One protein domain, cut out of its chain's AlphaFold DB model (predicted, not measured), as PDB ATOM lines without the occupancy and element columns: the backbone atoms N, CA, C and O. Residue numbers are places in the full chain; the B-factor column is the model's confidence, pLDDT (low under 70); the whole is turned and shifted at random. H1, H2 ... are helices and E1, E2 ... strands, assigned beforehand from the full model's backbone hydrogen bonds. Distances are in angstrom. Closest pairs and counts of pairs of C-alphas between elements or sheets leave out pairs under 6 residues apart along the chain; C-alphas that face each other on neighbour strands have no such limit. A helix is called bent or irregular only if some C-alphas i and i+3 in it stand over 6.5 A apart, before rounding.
ATOM      1  N   PRO A   6      56.423  29.522 -16.001       69.94
ATOM      2  CA  PRO A   6      56.785  28.574 -17.053       69.94
ATOM      3  C   PRO A   6      57.800  27.536 -16.561       69.94
ATOM      4  O   PRO A   6      57.726  26.364 -16.925       69.94
ATOM      5  N   PHE A   7      58.732  27.952 -15.695       74.50
ATOM      6  CA  PHE A   7      59.762  27.071 -15.153       74.50
ATOM      7  C   PHE A   7      59.185  26.083 -14.138       74.50
ATOM      8  O   PHE A   7      59.465  24.890 -14.223       74.50
ATOM      9  N   LEU A   8      58.331  26.558 -13.225       75.81
ATOM     10  CA  LEU A   8      57.625  25.709 -12.262       75.81
ATOM     11  C   LEU A   8      56.758  24.663 -12.970       75.81
ATOM     12  O   LEU A   8      56.828  23.485 -12.631       75.81
ATOM     13  N   LEU A   9      55.992  25.074 -13.982       78.94
ATOM     14  CA  LEU A   9      55.132  24.174 -14.749       78.94
ATOM     15  C   LEU A   9      55.945  23.122 -15.515       78.94
ATOM     16  O   LEU A   9      55.586  21.945 -15.518       78.94
ATOM     17  N   LEU A  10      57.059  23.525 -16.135       82.56
ATOM     18  CA  LEU A  10      57.941  22.610 -16.856       82.56
ATOM     19  C   LEU A  10      58.641  21.625 -15.913       82.56
ATOM     20  O   LEU A  10      58.717  20.433 -16.220       82.56
ATOM     21  N   LYS A  11      59.129  22.103 -14.764       82.69
ATOM     22  CA  LYS A  11      59.729  21.263 -13.723       82.69
ATOM     23  C   LYS A  11      58.710  20.248 -13.205       82.69
ATOM     24  O   LYS A  11      58.995  19.057 -13.217       82.69
ATOM     25  N   PHE A  12      57.498  20.700 -12.884       81.88
ATOM     26  CA  PHE A  12      56.403  19.840 -12.438       81.88
ATOM     27  C   PHE A  12      56.042  18.771 -13.478       81.88
ATOM     28  O   PHE A  12      55.980  17.588 -13.160       81.88
ATOM     29  N   ALA A  13      55.871  19.162 -14.743       83.31
ATOM     30  CA  ALA A  13      55.594  18.229 -15.833       83.31
ATOM     31  C   ALA A  13      56.706  17.175 -15.989       83.31
ATOM     32  O   ALA A  13      56.425  15.991 -16.170       83.31
ATOM     33  N   THR A  14      57.968  17.596 -15.854       85.12
ATOM     34  CA  THR A  14      59.139  16.711 -15.928       85.12
ATOM     35  C   THR A  14      59.179  15.727 -14.758       85.12
ATOM     36  O   THR A  14      59.371  14.536 -14.980       85.12
ATOM     37  N   GLU A  15      58.942  16.192 -13.529       83.38
ATOM     38  CA  GLU A  15      58.896  15.351 -12.321       83.38
ATOM     39  C   GLU A  15      57.760  14.318 -12.351       83.38
ATOM     40  O   GLU A  15      57.879  13.239 -11.770       83.38
ATOM     41  N   TRP A  16      56.664  14.636 -13.040       76.25
ATOM     42  CA  TRP A  16      55.529  13.737 -13.238       76.25
ATOM     43  C   TRP A  16      55.638  12.873 -14.499       76.25
ATOM     44  O   TRP A  16      54.804  11.994 -14.705       76.25
ATOM     45  N   GLY A  17      56.645  13.099 -15.348       81.25
ATOM     46  CA  GLY A  17      56.784  12.400 -16.628       81.25
ATOM     47  C   GLY A  17      55.630  12.667 -17.602       81.25
ATOM     48  O   GLY A  17      55.381  11.867 -18.503       81.25
ATOM     49  N   VAL A  18      54.909  13.776 -17.425       83.19
ATOM     50  CA  VAL A  18      53.737  14.147 -18.228       83.19
ATOM     51  C   VAL A  18      54.079  15.292 -19.168       83.19
ATOM     52  O   VAL A  18      54.896  16.163 -18.873       83.19
ATOM     53  N   GLY A  19      53.444  15.315 -20.338       82.00
ATOM     54  CA  GLY A  19      53.546  16.474 -21.221       82.00
ATOM     55  C   GLY A  19      52.820  17.671 -20.611       82.00
ATOM     56  O   GLY A  19      51.737  17.504 -20.060       82.00
ATOM     57  N   VAL A  20      53.347  18.891 -20.770       80.88
ATOM     58  CA  VAL A  20      52.637  20.103 -20.304       80.88
ATOM     59  C   VAL A  20      51.255  20.234 -20.959       80.88
ATOM     60  O   VAL A  20      50.314  20.671 -20.313       80.88
ATOM     61  N   SER A  21      51.094  19.742 -22.193       79.56
ATOM     62  CA  SER A  21      49.801  19.660 -22.892       79.56
ATOM     63  C   SER A  21      48.763  18.771 -22.192       79.56
ATOM     64  O   SER A  21      47.577  18.874 -22.472       79.56
ATOM     65  N   GLN A  22      49.199  17.872 -21.304       83.12
ATOM     66  CA  GLN A  22      48.320  17.023 -20.497       83.12
ATOM     67  C   GLN A  22      47.885  17.725 -19.209       83.12
ATOM     68  O   GLN A  22      46.911  17.310 -18.586       83.12
ATOM     69  N   LEU A  23      48.589  18.774 -18.782       84.88
ATOM     70  CA  LEU A  23      48.231  19.529 -17.590       84.88
ATOM     71  C   LEU A  23      47.098  20.487 -17.934       84.88
ATOM     72  O   LEU A  23      47.203  21.287 -18.858       84.88
ATOM     73  N   THR A  24      46.003  20.425 -17.182       85.75
ATOM     74  CA  THR A  24      44.916  21.383 -17.388       85.75
ATOM     75  C   THR A  24      45.228  22.717 -16.739       85.75
ATOM     76  O   THR A  24      45.992  22.817 -15.779       85.75
ATOM     77  N   HIS A  25      44.507  23.741 -17.183       83.38
ATOM     78  CA  HIS A  25      44.516  25.046 -16.541       83.38
ATOM     79  C   HIS A  25      44.215  24.983 -15.026       83.38
ATOM     80  O   HIS A  25      44.683  25.818 -14.255       83.38
ATOM     81  N   GLY A  26      43.455  23.977 -14.571       85.69
ATOM     82  CA  GLY A  26      43.222  23.735 -13.145       85.69
ATOM     83  C   GLY A  26      44.509  23.438 -12.370       85.69
ATOM     84  O   GLY A  26      44.692  24.002 -11.291       85.69
ATOM     85  N   VAL A  27      45.405  22.626 -12.944       86.50
ATOM     86  CA  VAL A  27      46.697  22.262 -12.334       86.50
ATOM     87  C   VAL A  27      47.512  23.520 -12.086       86.50
ATOM     88  O   VAL A  27      47.946  23.770 -10.965       86.50
ATOM     89  N   PHE A  28      47.638  24.353 -13.118       83.50
ATOM     90  CA  PHE A  28      48.375  25.604 -13.039       83.50
ATOM     91  C   PHE A  28      47.826  26.515 -11.944       83.50
ATOM     92  O   PHE A  28      48.578  26.963 -11.083       83.50
ATOM     93  N   ARG A  29      46.506  26.739 -11.912       83.38
ATOM     94  CA  ARG A  29      45.891  27.587 -10.881       83.38
ATOM     95  C   ARG A  29      46.194  27.105  -9.473       83.38
ATOM     96  O   ARG A  29      46.451  27.924  -8.592       83.38
ATOM     97  N   HIS A  30      46.135  25.798  -9.254       86.62
ATOM     98  CA  HIS A  30      46.427  25.252  -7.942       86.62
ATOM     99  C   HIS A  30      47.919  25.287  -7.618       86.62
ATOM    100  O   HIS A  30      48.256  25.426  -6.452       86.62
ATOM    101  N   MET A  31      48.817  25.237  -8.607       85.81
ATOM    102  CA  MET A  31      50.246  25.433  -8.351       85.81
ATOM    103  C   MET A  31      50.503  26.847  -7.842       85.81
ATOM    104  O   MET A  31      51.161  27.010  -6.821       85.81
ATOM    105  N   VAL A  32      49.915  27.865  -8.482       82.50
ATOM    106  CA  VAL A  32      50.079  29.251  -8.016       82.50
ATOM    107  C   VAL A  32      49.437  29.469  -6.644       82.50
ATOM    108  O   VAL A  32      49.967  30.202  -5.816       82.50
ATOM    109  N   PHE A  33      48.305  28.808  -6.383       80.62
ATOM    110  CA  PHE A  33      47.674  28.800  -5.061       80.62
ATOM    111  C   PHE A  33      48.610  28.230  -3.992       80.62
ATOM    112  O   PHE A  33      48.797  28.849  -2.946       80.62
ATOM    113  N   THR A  34      49.195  27.066  -4.257       83.69
ATOM    114  CA  THR A  34      50.077  26.386  -3.312       83.69
ATOM    115  C   THR A  34      51.386  27.145  -3.120       83.69
ATOM    116  O   THR A  34      51.849  27.227  -1.991       83.69
ATOM    117  N   ASP A  35      51.949  27.762  -4.160       84.19
ATOM    118  CA  ASP A  35      53.149  28.600  -4.023       84.19
ATOM    119  C   ASP A  35      52.877  29.849  -3.170       84.19
ATOM    120  O   ASP A  35      53.639  30.165  -2.260       84.19
ATOM    121  N   ALA A  36      51.725  30.502  -3.359       81.81
ATOM    122  CA  ALA A  36      51.321  31.622  -2.509       81.81
ATOM    123  C   ALA A  36      51.095  31.205  -1.042       81.81
ATOM    124  O   ALA A  36      51.389  31.981  -0.133       81.81
ATOM    125  N   LEU A  37      50.570  29.997  -0.802       80.38
ATOM    126  CA  LEU A  37      50.467  29.434   0.548       80.38
ATOM    127  C   LEU A  37      51.841  29.132   1.146       80.38
ATOM    128  O   LEU A  37      52.059  29.435   2.315       80.38
ATOM    129  N   ALA A  38      52.748  28.559   0.355       83.50
ATOM    130  CA  ALA A  38      54.108  28.245   0.769       83.50
ATOM    131  C   ALA A  38      54.847  29.527   1.180       83.50
ATOM    132  O   ALA A  38      55.335  29.623   2.301       83.50
ATOM    133  N   ALA A  39      54.781  30.568   0.343       82.75
ATOM    134  CA  ALA A  39      55.347  31.882   0.633       82.75
ATOM    135  C   ALA A  39      54.746  32.535   1.890       82.75
ATOM    136  O   ALA A  39      55.459  33.180   2.652       82.75
ATOM    137  N   ALA A  40      53.442  32.369   2.137       78.94
ATOM    138  CA  ALA A  40      52.799  32.887   3.346       78.94
ATOM    139  C   ALA A  40      53.200  32.127   4.624       78.94
ATOM    140  O   ALA A  40      53.089  32.678   5.717       78.94
ATOM    141  N   ALA A  41      53.632  30.873   4.485       80.12
ATOM    142  CA  ALA A  41      54.096  30.026   5.576       80.12
ATOM    143  C   ALA A  41      55.628  30.019   5.732       80.12
ATOM    144  O   ALA A  41      56.123  29.318   6.607       80.12
ATOM    145  N   ASP A  42      56.355  30.773   4.898       85.38
ATOM    146  CA  ASP A  42      57.822  30.744   4.786       85.38
ATOM    147  C   ASP A  42      58.385  29.335   4.496       85.38
ATOM    148  O   ASP A  42      59.411  28.903   5.017       85.38
ATOM    149  N   ILE A  43      57.665  28.581   3.660       83.31
ATOM    150  CA  ILE A  43      58.021  27.229   3.218       83.31
ATOM    151  C   ILE A  43      58.292  27.267   1.712       83.31
ATOM    152  O   ILE A  43      57.654  28.002   0.959       83.31
ATOM    153  N   MET A  44      59.230  26.444   1.245       82.31
ATOM    154  CA  MET A  44      59.494  26.281  -0.183       82.31
ATOM    155  C   MET A  44      58.375  25.478  -0.858       82.31
ATOM    156  O   MET A  44      57.977  24.421  -0.372       82.31
ATOM    157  N   PHE A  45      57.902  25.942  -2.017       83.69
ATOM    158  CA  PHE A  45      57.012  25.144  -2.854       83.69
ATOM    159  C   PHE A  45      57.734  23.899  -3.378       83.69
ATOM    160  O   PHE A  45      58.738  23.993  -4.089       83.69
ATOM    161  N   ASP A  46      57.185  22.729  -3.071       82.81
ATOM    162  CA  ASP A  46      57.641  21.452  -3.597       82.81
ATOM    163  C   ASP A  46      56.463  20.572  -4.047       82.81
ATOM    164  O   ASP A  46      55.276  20.886  -3.875       82.81
ATOM    165  N   ARG A  47      56.805  19.445  -4.675       83.19
ATOM    166  CA  ARG A  47      55.829  18.472  -5.166       83.19
ATOM    167  C   ARG A  47      54.958  17.917  -4.037       83.19
ATOM    168  O   ARG A  47      53.750  17.773  -4.225       83.19
ATOM    169  N   HIS A  48      55.546  17.618  -2.881       82.88
ATOM    170  CA  HIS A  48      54.828  17.012  -1.762       82.88
ATOM    171  C   HIS A  48      53.806  17.966  -1.150       82.88
ATOM    172  O   HIS A  48      52.674  17.566  -0.882       82.88
ATOM    173  N   LEU A  49      54.152  19.242  -0.992       83.94
ATOM    174  CA  LEU A  49      53.222  20.276  -0.563       83.94
ATOM    175  C   LEU A  49      52.054  20.387  -1.543       83.94
ATOM    176  O   LEU A  49      50.896  20.431  -1.125       83.94
ATOM    177  N   PHE A  50      52.334  20.367  -2.846       85.75
ATOM    178  CA  PHE A  50      51.289  20.384  -3.863       85.75
ATOM    179  C   PHE A  50      50.360  19.166  -3.783       85.75
ATOM    180  O   PHE A  50      49.141  19.340  -3.789       85.75
ATOM    181  N   GLU A  51      50.893  17.951  -3.653       85.94
ATOM    182  CA  GLU A  51      50.113  16.711  -3.497       85.94
ATOM    183  C   GLU A  51      49.339  16.645  -2.174       85.94
ATOM    184  O   GLU A  51      48.288  16.007  -2.089       85.94
ATOM    185  N   ASN A  52      49.834  17.315  -1.136       84.00
ATOM    186  CA  ASN A  52      49.145  17.415   0.142       84.00
ATOM    187  C   ASN A  52      47.971  18.389   0.055       84.00
ATOM    188  O   ASN A  52      46.882  18.068   0.521       84.00
ATOM    189  N   VAL A  53      48.171  19.556  -0.561       83.00
ATOM    190  CA  VAL A  53      47.157  20.615  -0.697       83.00
ATOM    191  C   VAL A  53      46.111  20.274  -1.755       83.00
ATOM    192  O   VAL A  53      44.951  20.685  -1.650       83.00
ATOM    193  N   THR A  54      46.496  19.514  -2.775       87.25
ATOM    194  CA  THR A  54      45.662  19.236  -3.940       87.25
ATOM    195  C   THR A  54      45.449  17.749  -4.146       87.25
ATOM    196  O   THR A  54      46.110  16.882  -3.588       87.25
ATOM    197  N   ASP A  55      44.441  17.435  -4.930       86.06
ATOM    198  CA  ASP A  55      44.157  16.096  -5.384       86.06
ATOM    199  C   ASP A  55      44.307  16.087  -6.899       86.06
ATOM    200  O   ASP A  55      43.464  16.640  -7.613       86.06
ATOM    201  N   LEU A  56      45.437  15.552  -7.365       84.88
ATOM    202  CA  LEU A  56      45.769  15.430  -8.776       84.88
ATOM    203  C   LEU A  56      45.212  14.108  -9.299       84.88
ATOM    204  O   LEU A  56      45.611  13.028  -8.867       84.88
ATOM    205  N   ARG A  57      44.306  14.196 -10.268       83.44
ATOM    206  CA  ARG A  57      43.655  13.039 -10.874       83.44
ATOM    207  C   ARG A  57      43.863  13.060 -12.374       83.44
ATOM    208  O   ARG A  57      43.628  14.076 -13.028       83.44
ATOM    209  N   ALA A  58      44.236  11.915 -12.933       81.00
ATOM    210  CA  ALA A  58      44.107  11.714 -14.365       81.00
ATOM    211  C   ALA A  58      42.614  11.748 -14.724       81.00
ATOM    212  O   ALA A  58      41.794  11.050 -14.125       81.00
ATOM    213  N   GLY A  59      42.262  12.585 -15.686       72.38
ATOM    214  CA  GLY A  59      40.933  12.673 -16.255       72.38
ATOM    215  C   GLY A  59      40.513  11.334 -16.846       72.38
ATOM    216  O   GLY A  59      41.315  10.580 -17.401       72.38
ATOM    217  N   SER A  60      39.226  11.027 -16.705       68.44
ATOM    218  CA  SER A  60      38.626   9.824 -17.282       68.44
ATOM    219  C   SER A  60      38.469   9.933 -18.800       68.44
ATOM    220  O   SER A  60      38.466   8.918 -19.495       68.44
ATOM    221  N   LYS A  61      38.360  11.163 -19.316       67.44
ATOM    222  CA  LYS A  61      38.174  11.455 -20.733       67.44
ATOM    223  C   LYS A  61      39.529  11.597 -21.424       67.44
ATOM    224  O   LYS A  61      40.365  12.403 -21.020       67.44
ATOM    225  N   TRP A  62      39.725  10.806 -22.470       72.50
ATOM    226  CA  TRP A  62      40.842  10.977 -23.391       72.50
ATOM    227  C   TRP A  62      40.572  12.187 -24.283       72.50
ATOM    228  O   TRP A  62      39.481  12.307 -24.845       72.50
ATOM    229  N   GLU A  63      41.553  13.072 -24.412       70.19
ATOM    230  CA  GLU A  63      41.534  14.142 -25.402       70.19
ATOM    231  C   GLU A  63      42.583  13.811 -26.465       70.19
ATOM    232  O   GLU A  63      43.792  13.948 -26.266       70.19
ATOM    233  N   GLY A  64      42.114  13.234 -27.572       77.25
ATOM    234  CA  GLY A  64      42.990  12.642 -28.578       77.25
ATOM    235  C   GLY A  64      43.799  11.467 -28.014       77.25
ATOM    236  O   GLY A  64      43.235  10.449 -27.623       77.25
ATOM    237  N   ILE A  65      45.130  11.610 -27.998       77.75
ATOM    238  CA  ILE A  65      46.099  10.538 -27.682       77.75
ATOM    239  C   ILE A  65      46.497  10.539 -26.194       77.75
ATOM    240  O   ILE A  65      47.247   9.677 -25.750       77.75
ATOM    241  N   PHE A  66      46.036  11.500 -25.394       68.62
ATOM    242  CA  PHE A  66      46.452  11.620 -23.997       68.62
ATOM    243  C   PHE A  66      45.283  11.881 -23.048       68.62
ATOM    244  O   PHE A  66      44.210  12.339 -23.440       68.62
ATOM    245  N   LYS A  67      45.501  11.573 -21.767       81.00
ATOM    246  CA  LYS A  67      44.589  11.940 -20.682       81.00
ATOM    247  C   LYS A  67      44.987  13.304 -20.132       81.00
ATOM    248  O   LYS A  67      46.162  13.536 -19.859       81.00
ATOM    249  N   GLN A  68      44.009  14.185 -19.959       83.62
ATOM    250  CA  GLN A  68      44.205  15.439 -19.235       83.62
ATOM    251  C   GLN A  68      44.302  15.180 -17.731       83.62
ATOM    252  O   GLN A  68      43.604  14.315 -17.220       83.62
ATOM    253  N   PHE A  69      45.098  15.951 -17.000       81.62
ATOM    254  CA  PHE A  69      45.152  15.915 -15.541       81.62
ATOM    255  C   PHE A  69      44.323  17.045 -14.943       81.62
ATOM    256  O   PHE A  69      44.547  18.221 -15.233       81.62
ATOM    257  N   HIS A  70      43.388  16.689 -14.068       83.25
ATOM    258  CA  HIS A  70      42.594  17.624 -13.286       83.25
ATOM    259  C   HIS A  70      43.113  17.694 -11.858       83.25
ATOM    260  O   HIS A  70      43.692  16.751 -11.330       83.25
ATOM    261  N   THR A  71      42.851  18.822 -11.215       85.81
ATOM    262  CA  THR A  71      43.207  19.039  -9.812       85.81
ATOM    263  C   THR A  71      42.039  19.641  -9.070       85.81
ATOM    264  O   THR A  71      41.337  20.482  -9.635       85.81
ATOM    265  N   ALA A  72      41.887  19.283  -7.801       85.62
ATOM    266  CA  ALA A  72      41.000  19.950  -6.854       85.62
ATOM    267  C   ALA A  72      41.770  20.290  -5.569       85.62
ATOM    268  O   ALA A  72      42.640  19.527  -5.162       85.62
ATOM    269  N   ILE A  73      41.465  21.413  -4.914       83.50
ATOM    270  CA  ILE A  73      42.030  21.717  -3.588       83.50
ATOM    271  C   ILE A  73      41.357  20.813  -2.555       83.50
ATOM    272  O   ILE A  73      40.130  20.697  -2.524       83.50
ATOM    273  N   ARG A  74      42.144  20.196  -1.673       82.50
ATOM    274  CA  ARG A  74      41.607  19.384  -0.583       82.50
ATOM    275  C   ARG A  74      40.942  20.291   0.452       82.50
ATOM    276  O   ARG A  74      41.571  21.159   1.054       82.50
ATOM    277  N   HIS A  75      39.659  20.042   0.715       60.47
ATOM    278  CA  HIS A  75      38.824  20.860   1.607       60.47
ATOM    279  C   HIS A  75      39.316  20.951   3.061       60.47
ATOM    280  O   HIS A  75      38.872  21.831   3.792       60.47
ATOM    281  N   ARG A  76      40.229  20.069   3.488       60.06
ATOM    282  CA  ARG A  76      40.759  20.051   4.859       60.06
ATOM    283  C   ARG A  76      41.836  21.106   5.132       60.06
ATOM    284  O   ARG A  76      42.179  21.290   6.290       60.06
ATOM    285  N   ILE A  77      42.370  21.772   4.103       57.00
ATOM    286  CA  ILE A  77      43.617  22.546   4.242       57.00
ATOM    287  C   ILE A  77      43.398  24.062   4.158       57.00
ATOM    288  O   ILE A  77      44.181  24.818   4.719       57.00
ATOM    289  N   ALA A  78      42.315  24.544   3.541       53.50
ATOM    290  CA  ALA A  78      42.064  25.982   3.502       53.50
ATOM    291  C   ALA A  78      40.594  26.312   3.234       53.50
ATOM    292  O   ALA A  78      40.088  26.111   2.129       53.50
ATOM    293  N   ARG A  79      39.927  26.933   4.214       55.75
ATOM    294  CA  ARG A  79      38.845  27.877   3.918       55.75
ATOM    295  C   ARG A  79      39.537  29.223   3.674       55.75
ATOM    296  O   ARG A  79      39.973  29.839   4.642       55.75
ATOM    297  N   PRO A  80      39.732  29.655   2.414       58.62
ATOM    298  CA  PRO A  80      40.488  30.868   2.141       58.62
ATOM    299  C   PRO A  80      39.789  32.059   2.796       58.62
ATOM    300  O   PRO A  80      38.573  32.224   2.657       58.62
ATOM    301  N   SER A  81      40.555  32.876   3.520       62.81
ATOM    302  CA  SER A  81      40.038  34.106   4.118       62.81
ATOM    303  C   SER A  81      39.451  35.014   3.030       62.81
ATOM    304  O   SER A  81      39.853  34.962   1.862       62.81
ATOM    305  N   SER A  82      38.483  35.861   3.388       67.00
ATOM    306  CA  SER A  82      37.871  36.819   2.453       67.00
ATOM    307  C   SER A  82      38.920  37.701   1.758       67.00
ATOM    308  O   SER A  82      38.803  37.956   0.561       67.00
ATOM    309  N   ALA A  83      39.991  38.064   2.474       66.31
ATOM    310  CA  ALA A  83      41.137  38.807   1.952       66.31
ATOM    311  C   ALA A  83      41.921  38.039   0.869       66.31
ATOM    312  O   ALA A  83      42.363  38.624  -0.121       66.31
ATOM    313  N   LEU A  84      42.068  36.720   1.012       63.00
ATOM    314  CA  LEU A  84      42.723  35.882   0.006       63.00
ATOM    315  C   LEU A  84      41.827  35.637  -1.216       63.00
ATOM    316  O   LEU A  84      42.324  35.532  -2.335       63.00
ATOM    317  N   LYS A  85      40.502  35.618  -1.042       66.69
ATOM    318  CA  LYS A  85      39.532  35.356  -2.118       66.69
ATOM    319  C   LYS A  85      39.642  36.346  -3.288       66.69
ATOM    320  O   LYS A  85      39.547  35.933  -4.442       66.69
ATOM    321  N   GLY A  86      39.881  37.629  -3.002       71.88
ATOM    322  CA  GLY A  86      40.095  38.660  -4.027       71.88
ATOM    323  C   GLY A  86      41.397  38.456  -4.805       71.88
ATOM    324  O   GLY A  86      41.386  38.437  -6.036       71.88
ATOM    325  N   LYS A  87      42.499  38.190  -4.090       71.62
ATOM    326  CA  LYS A  87      43.800  37.860  -4.695       71.62
ATOM    327  C   LYS A  87      43.694  36.619  -5.582       71.62
ATOM    328  O   LYS A  87      44.188  36.629  -6.703       71.62
ATOM    329  N   PHE A  88      42.960  35.595  -5.140       63.69
ATOM    330  CA  PHE A  88      42.708  34.402  -5.946       63.69
ATOM    331  C   PHE A  88      41.910  34.685  -7.206       63.69
ATOM    332  O   PHE A  88      42.211  34.089  -8.233       63.69
ATOM    333  N   LYS A  89      40.920  35.580  -7.169       73.12
ATOM    334  CA  LYS A  89      40.191  35.963  -8.382       73.12
ATOM    335  C   LYS A  89      41.121  36.644  -9.393       73.12
ATOM    336  O   LYS A  89      41.122  36.248 -10.552       73.12
ATOM    337  N   ALA A  90      41.959  37.579  -8.944       74.69
ATOM    338  CA  ALA A  90      42.926  38.255  -9.810       74.69
ATOM    339  C   ALA A  90      43.948  37.271 -10.412       74.69
ATOM    340  O   ALA A  90      44.169  37.255 -11.618       74.69
ATOM    341  N   LEU A  91      44.499  36.375  -9.589       66.88
ATOM    342  CA  LEU A  91      45.385  35.295 -10.035       66.88
ATOM    343  C   LEU A  91      44.697  34.341 -11.018       66.88
ATOM    344  O   LEU A  91      45.289  33.918 -12.006       66.88
ATOM    345  N   ARG A  92      43.426  34.020 -10.767       68.94
ATOM    346  CA  ARG A  92      42.593  33.167 -11.617       68.94
ATOM    347  C   ARG A  92      42.386  33.783 -13.001       68.94
ATOM    348  O   ARG A  92      42.392  33.033 -13.976       68.94
ATOM    349  N   GLU A  93      42.176  35.093 -13.076       76.69
ATOM    350  CA  GLU A  93      42.022  35.845 -14.326       76.69
ATOM    351  C   GLU A  93      43.351  35.988 -15.070       76.69
ATOM    352  O   GLU A  93      43.416  35.634 -16.244       76.69
ATOM    353  N   LEU A  94      44.426  36.370 -14.376       76.12
ATOM    354  CA  LEU A  94      45.774  36.459 -14.946       76.12
ATOM    355  C   LEU A  94      46.228  35.114 -15.538       76.12
ATOM    356  O   LEU A  94      46.754  35.044 -16.643       76.12
ATOM    357  N   SER A  95      45.952  34.023 -14.828       70.31
ATOM    358  CA  SER A  95      46.213  32.660 -15.287       70.31
ATOM    359  C   SER A  95      45.509  32.334 -16.608       70.31
ATOM    360  O   SER A  95      46.119  31.726 -17.479       70.31
ATOM    361  N   HIS A  96      44.251  32.761 -16.795       74.00
ATOM    362  CA  HIS A  96      43.551  32.556 -18.070       74.00
ATOM    363  C   HIS A  96      44.208  33.316 -19.225       74.00
ATOM    364  O   HIS A  96      44.168  32.830 -20.349       74.00
ATOM    365  N   GLN A  97      44.770  34.496 -18.955       79.62
ATOM    366  CA  GLN A  97      45.426  35.319 -19.972       79.62
ATOM    367  C   GLN A  97      46.790  34.750 -20.371       79.62
ATOM    368  O   GLN A  97      47.128  34.757 -21.546       79.62
ATOM    369  N   ILE A  98      47.543  34.222 -19.404       77.94
ATOM    370  CA  ILE A  98      48.904  33.706 -19.614       77.94
ATOM    371  C   ILE A  98      48.897  32.276 -20.178       77.94
ATOM    372  O   ILE A  98      49.825  31.873 -20.874       77.94
ATOM    373  N   TRP A  99      47.864  31.480 -19.883       75.56
ATOM    374  CA  TRP A  99      47.825  30.064 -20.260       75.56
ATOM    375  C   TRP A  99      47.999  29.800 -21.770       75.56
ATOM    376  O   TRP A  99      48.793  28.921 -22.103       75.56
ATOM    377  N   PRO A 100      47.340  30.535 -22.689       77.94
ATOM    378  CA  PRO A 100      47.550  30.355 -24.125       77.94
ATOM    379  C   PRO A 100      48.999  30.613 -24.553       77.94
ATOM    380  O   PRO A 100      49.576  29.784 -25.250       77.94
ATOM    381  N   GLU A 101      49.602  31.704 -24.071       81.44
ATOM    382  CA  GLU A 101      50.986  32.088 -24.384       81.44
ATOM    383  C   GLU A 101      51.984  31.030 -23.895       81.44
ATOM    384  O   GLU A 101      52.863  30.599 -24.638       81.44
ATOM    385  N   VAL A 102      51.809  30.533 -22.665       75.25
ATOM    386  CA  VAL A 102      52.676  29.490 -22.093       75.25
ATOM    387  C   VAL A 102      52.559  28.176 -22.862       75.25
ATOM    388  O   VAL A 102      53.570  27.503 -23.072       75.25
ATOM    389  N   VAL A 103      51.348  27.792 -23.281       74.12
ATOM    390  CA  VAL A 103      51.133  26.587 -24.098       74.12
ATOM    391  C   VAL A 103      51.819  26.737 -25.455       74.12
ATOM    392  O   VAL A 103      52.529  25.821 -25.874       74.12
ATOM    393  N   GLU A 104      51.669  27.887 -26.108       80.31
ATOM    394  CA  GLU A 104      52.286  28.165 -27.405       80.31
ATOM    395  C   GLU A 104      53.821  28.191 -27.326       80.31
ATOM    396  O   GLU A 104      54.485  27.505 -28.104       80.31
ATOM    397  N   GLU A 105      54.402  28.894 -26.348       80.00
ATOM    398  CA  GLU A 105      55.858  28.972 -26.162       80.00
ATOM    399  C   GLU A 105      56.466  27.581 -25.907       80.00
ATOM    400  O   GLU A 105      57.517  27.223 -26.451       80.00
ATOM    401  N   LEU A 106      55.791  26.756 -25.099       72.19
ATOM    402  CA  LEU A 106      56.229  25.390 -24.814       72.19
ATOM    403  C   LEU A 106      56.092  24.462 -26.020       72.19
ATOM    404  O   LEU A 106      56.975  23.627 -26.246       72.19
ATOM    405  N   GLU A 107      55.026  24.592 -26.811       75.31
ATOM    406  CA  GLU A 107      54.902  23.859 -28.069       75.31
ATOM    407  C   GLU A 107      55.963  24.286 -29.087       75.31
ATOM    408  O   GLU A 107      56.563  23.419 -29.732       75.31
ATOM    409  N   GLY A 108      56.256  25.584 -29.182       73.44
ATOM    410  CA  GLY A 108      57.331  26.135 -30.007       73.44
ATOM    411  C   GLY A 108      58.696  25.567 -29.618       73.44
ATOM    412  O   GLY A 108      59.375  24.960 -30.446       73.44
ATOM    413  N   LYS A 109      59.057  25.626 -28.329       74.00
ATOM    414  CA  LYS A 109      60.314  25.051 -27.809       74.00
ATOM    415  C   LYS A 109      60.412  23.537 -28.007       74.00
ATOM    416  O   LYS A 109      61.502  23.004 -28.232       74.00
ATOM    417  N   LYS A 110      59.295  22.808 -27.925       72.81
ATOM    418  CA  LYS A 110      59.258  21.363 -28.207       72.81
ATOM    419  C   LYS A 110      59.520  21.072 -29.686       72.81
ATOM    420  O   LYS A 110      60.232  20.110 -29.979       72.81
ATOM    421  N   LYS A 111      58.960  21.871 -30.598       71.50
ATOM    422  CA  LYS A 111      59.190  21.751 -32.047       71.50
ATOM    423  C   LYS A 111      60.637  22.101 -32.405       71.50
ATOM    424  O   LYS A 111      61.295  21.283 -33.038       71.50
ATOM    425  N   GLU A 112      61.181  23.191 -31.867       73.62
ATOM    426  CA  GLU A 112      62.584  23.591 -32.064       73.62
ATOM    427  C   GLU A 112      63.570  22.505 -31.591       73.62
ATOM    428  O   GLU A 112      64.546  22.175 -32.265       73.62
ATOM    429  N   ARG A 113      63.310  21.884 -30.433       67.94
ATOM    430  CA  ARG A 113      64.142  20.779 -29.925       67.94
ATOM    431  C   ARG A 113      64.049  19.512 -30.773       67.94
ATOM    432  O   ARG A 113      65.012  18.747 -30.792       67.94
ATOM    433  N   LYS A 114      62.912  19.256 -31.422       70.06
ATOM    434  CA  LYS A 114      62.786  18.152 -32.384       70.06
ATOM    435  C   LYS A 114      63.570  18.461 -33.656       70.06
ATOM    436  O   LYS A 114      64.381  17.639 -34.063       70.06
ATOM    437  N   GLU A 115      63.430  19.668 -34.186       69.12
ATOM    438  CA  GLU A 115      64.129  20.116 -35.391       69.12
ATOM    439  C   GLU A 115      65.656  20.134 -35.211       69.12
ATOM    440  O   GLU A 115      66.383  19.604 -36.044       69.12
ATOM    441  N   LYS A 116      66.172  20.609 -34.069       66.69
ATOM    442  CA  LYS A 116      67.614  20.544 -33.754       66.69
ATOM    443  C   LYS A 116      68.158  19.117 -33.625       66.69
ATOM    444  O   LYS A 116      69.350  18.899 -33.837       66.69
ATOM    445  N   LYS A 117      67.315  18.147 -33.253       63.34
ATOM    446  CA  LYS A 117      67.697  16.726 -33.199       63.34
ATOM    447  C   LYS A 117      67.648  16.061 -34.575       63.34
ATOM    448  O   LYS A 117      68.449  15.170 -34.826       63.34
ATOM    449  N   GLU A 118      66.756  16.512 -35.451       57.00
ATOM    450  CA  GLU A 118      66.561  15.973 -36.801       57.00
ATOM    451  C   GLU A 118      67.505  16.614 -37.840       57.00
ATOM    452  O   GLU A 118      67.966  15.953 -38.765       57.00
TER     453      GLU A 118
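This is residues 6 to 118 of the 253 residues of an uncharacterized protein of Microthlaspi erraticum (UniProt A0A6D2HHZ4). A two-stranded hairpin, E1 and E2, and a long bent helix, H4, lie on opposite sides of H2, which packs on both E2 and the first arm of H4; the short helices H1 and H3 sit nearby, and residues 108 to 118 of H4 stick out. The 113 printed residues hold four named helices and two named strands in the order H1, H2, H3, E1, E2, H4, and the class is mixed. The sheet, order E1 - E2, is antiparallel. The whole is compact, with a radius of gyration of the C-alphas of 15.2 A, yet elongated, spanning 51 by 26 by 24 A.

E1, residues 54 to 63, is 22.4 A long and bends by 68 degrees at residue 60; E2, residues 66 to 73, is 23.2 A long. H2, residues 25 to 40, is 22.9 A long, H3 is residues 47 to 53, and H1 is residues 6 to 15, beginning at C-alpha 6 (56.785, 28.574, -17.053). H4, residues 82 to 118, was assigned as one helix by its hydrogen bonds but is bent, with C-alphas 97 and 100 6.8 A apart. H4a, residues 82 to 97, is 23.7 A long; H4b, residues 100 to 118, is 27.0 A long and ends at C-alpha 118 (66.561, 15.973, -36.801).

In the E1 and E2 hairpin, N 57 and O 70 are 2.8 A apart, within hydrogen-bond range. The closest C-alphas of H2 and E2, Val 27 and Thr 71, are 5.4 A apart. H2 touches H4a, C-alphas 29 and 92 being closest at 6.5 A, at a steep tilt of 43 degrees, opposite ways. With residues 30 to 34 alone H2 touches H3, closest at C-alphas 34 and 50, 6.1 A. H1 is close to but not clearly touching H2, closest at C-alphas 9 and 28, 7.1 A. H4a and H4b stand at a steep tilt of 45 degrees. Every O i to N i+4 pair is within hydrogen-bond range in H1, H2, H3 and H4b, and 10 of 12 in H4a.

The C-alphas of Ser 82 and Glu 118, the two farthest apart, are 52.9 A apart. The printed part has no cut and no long link. Mean pLDDT of the printed part is 76.9; residues 75 to 85 and 115 to 118 are among those under 70.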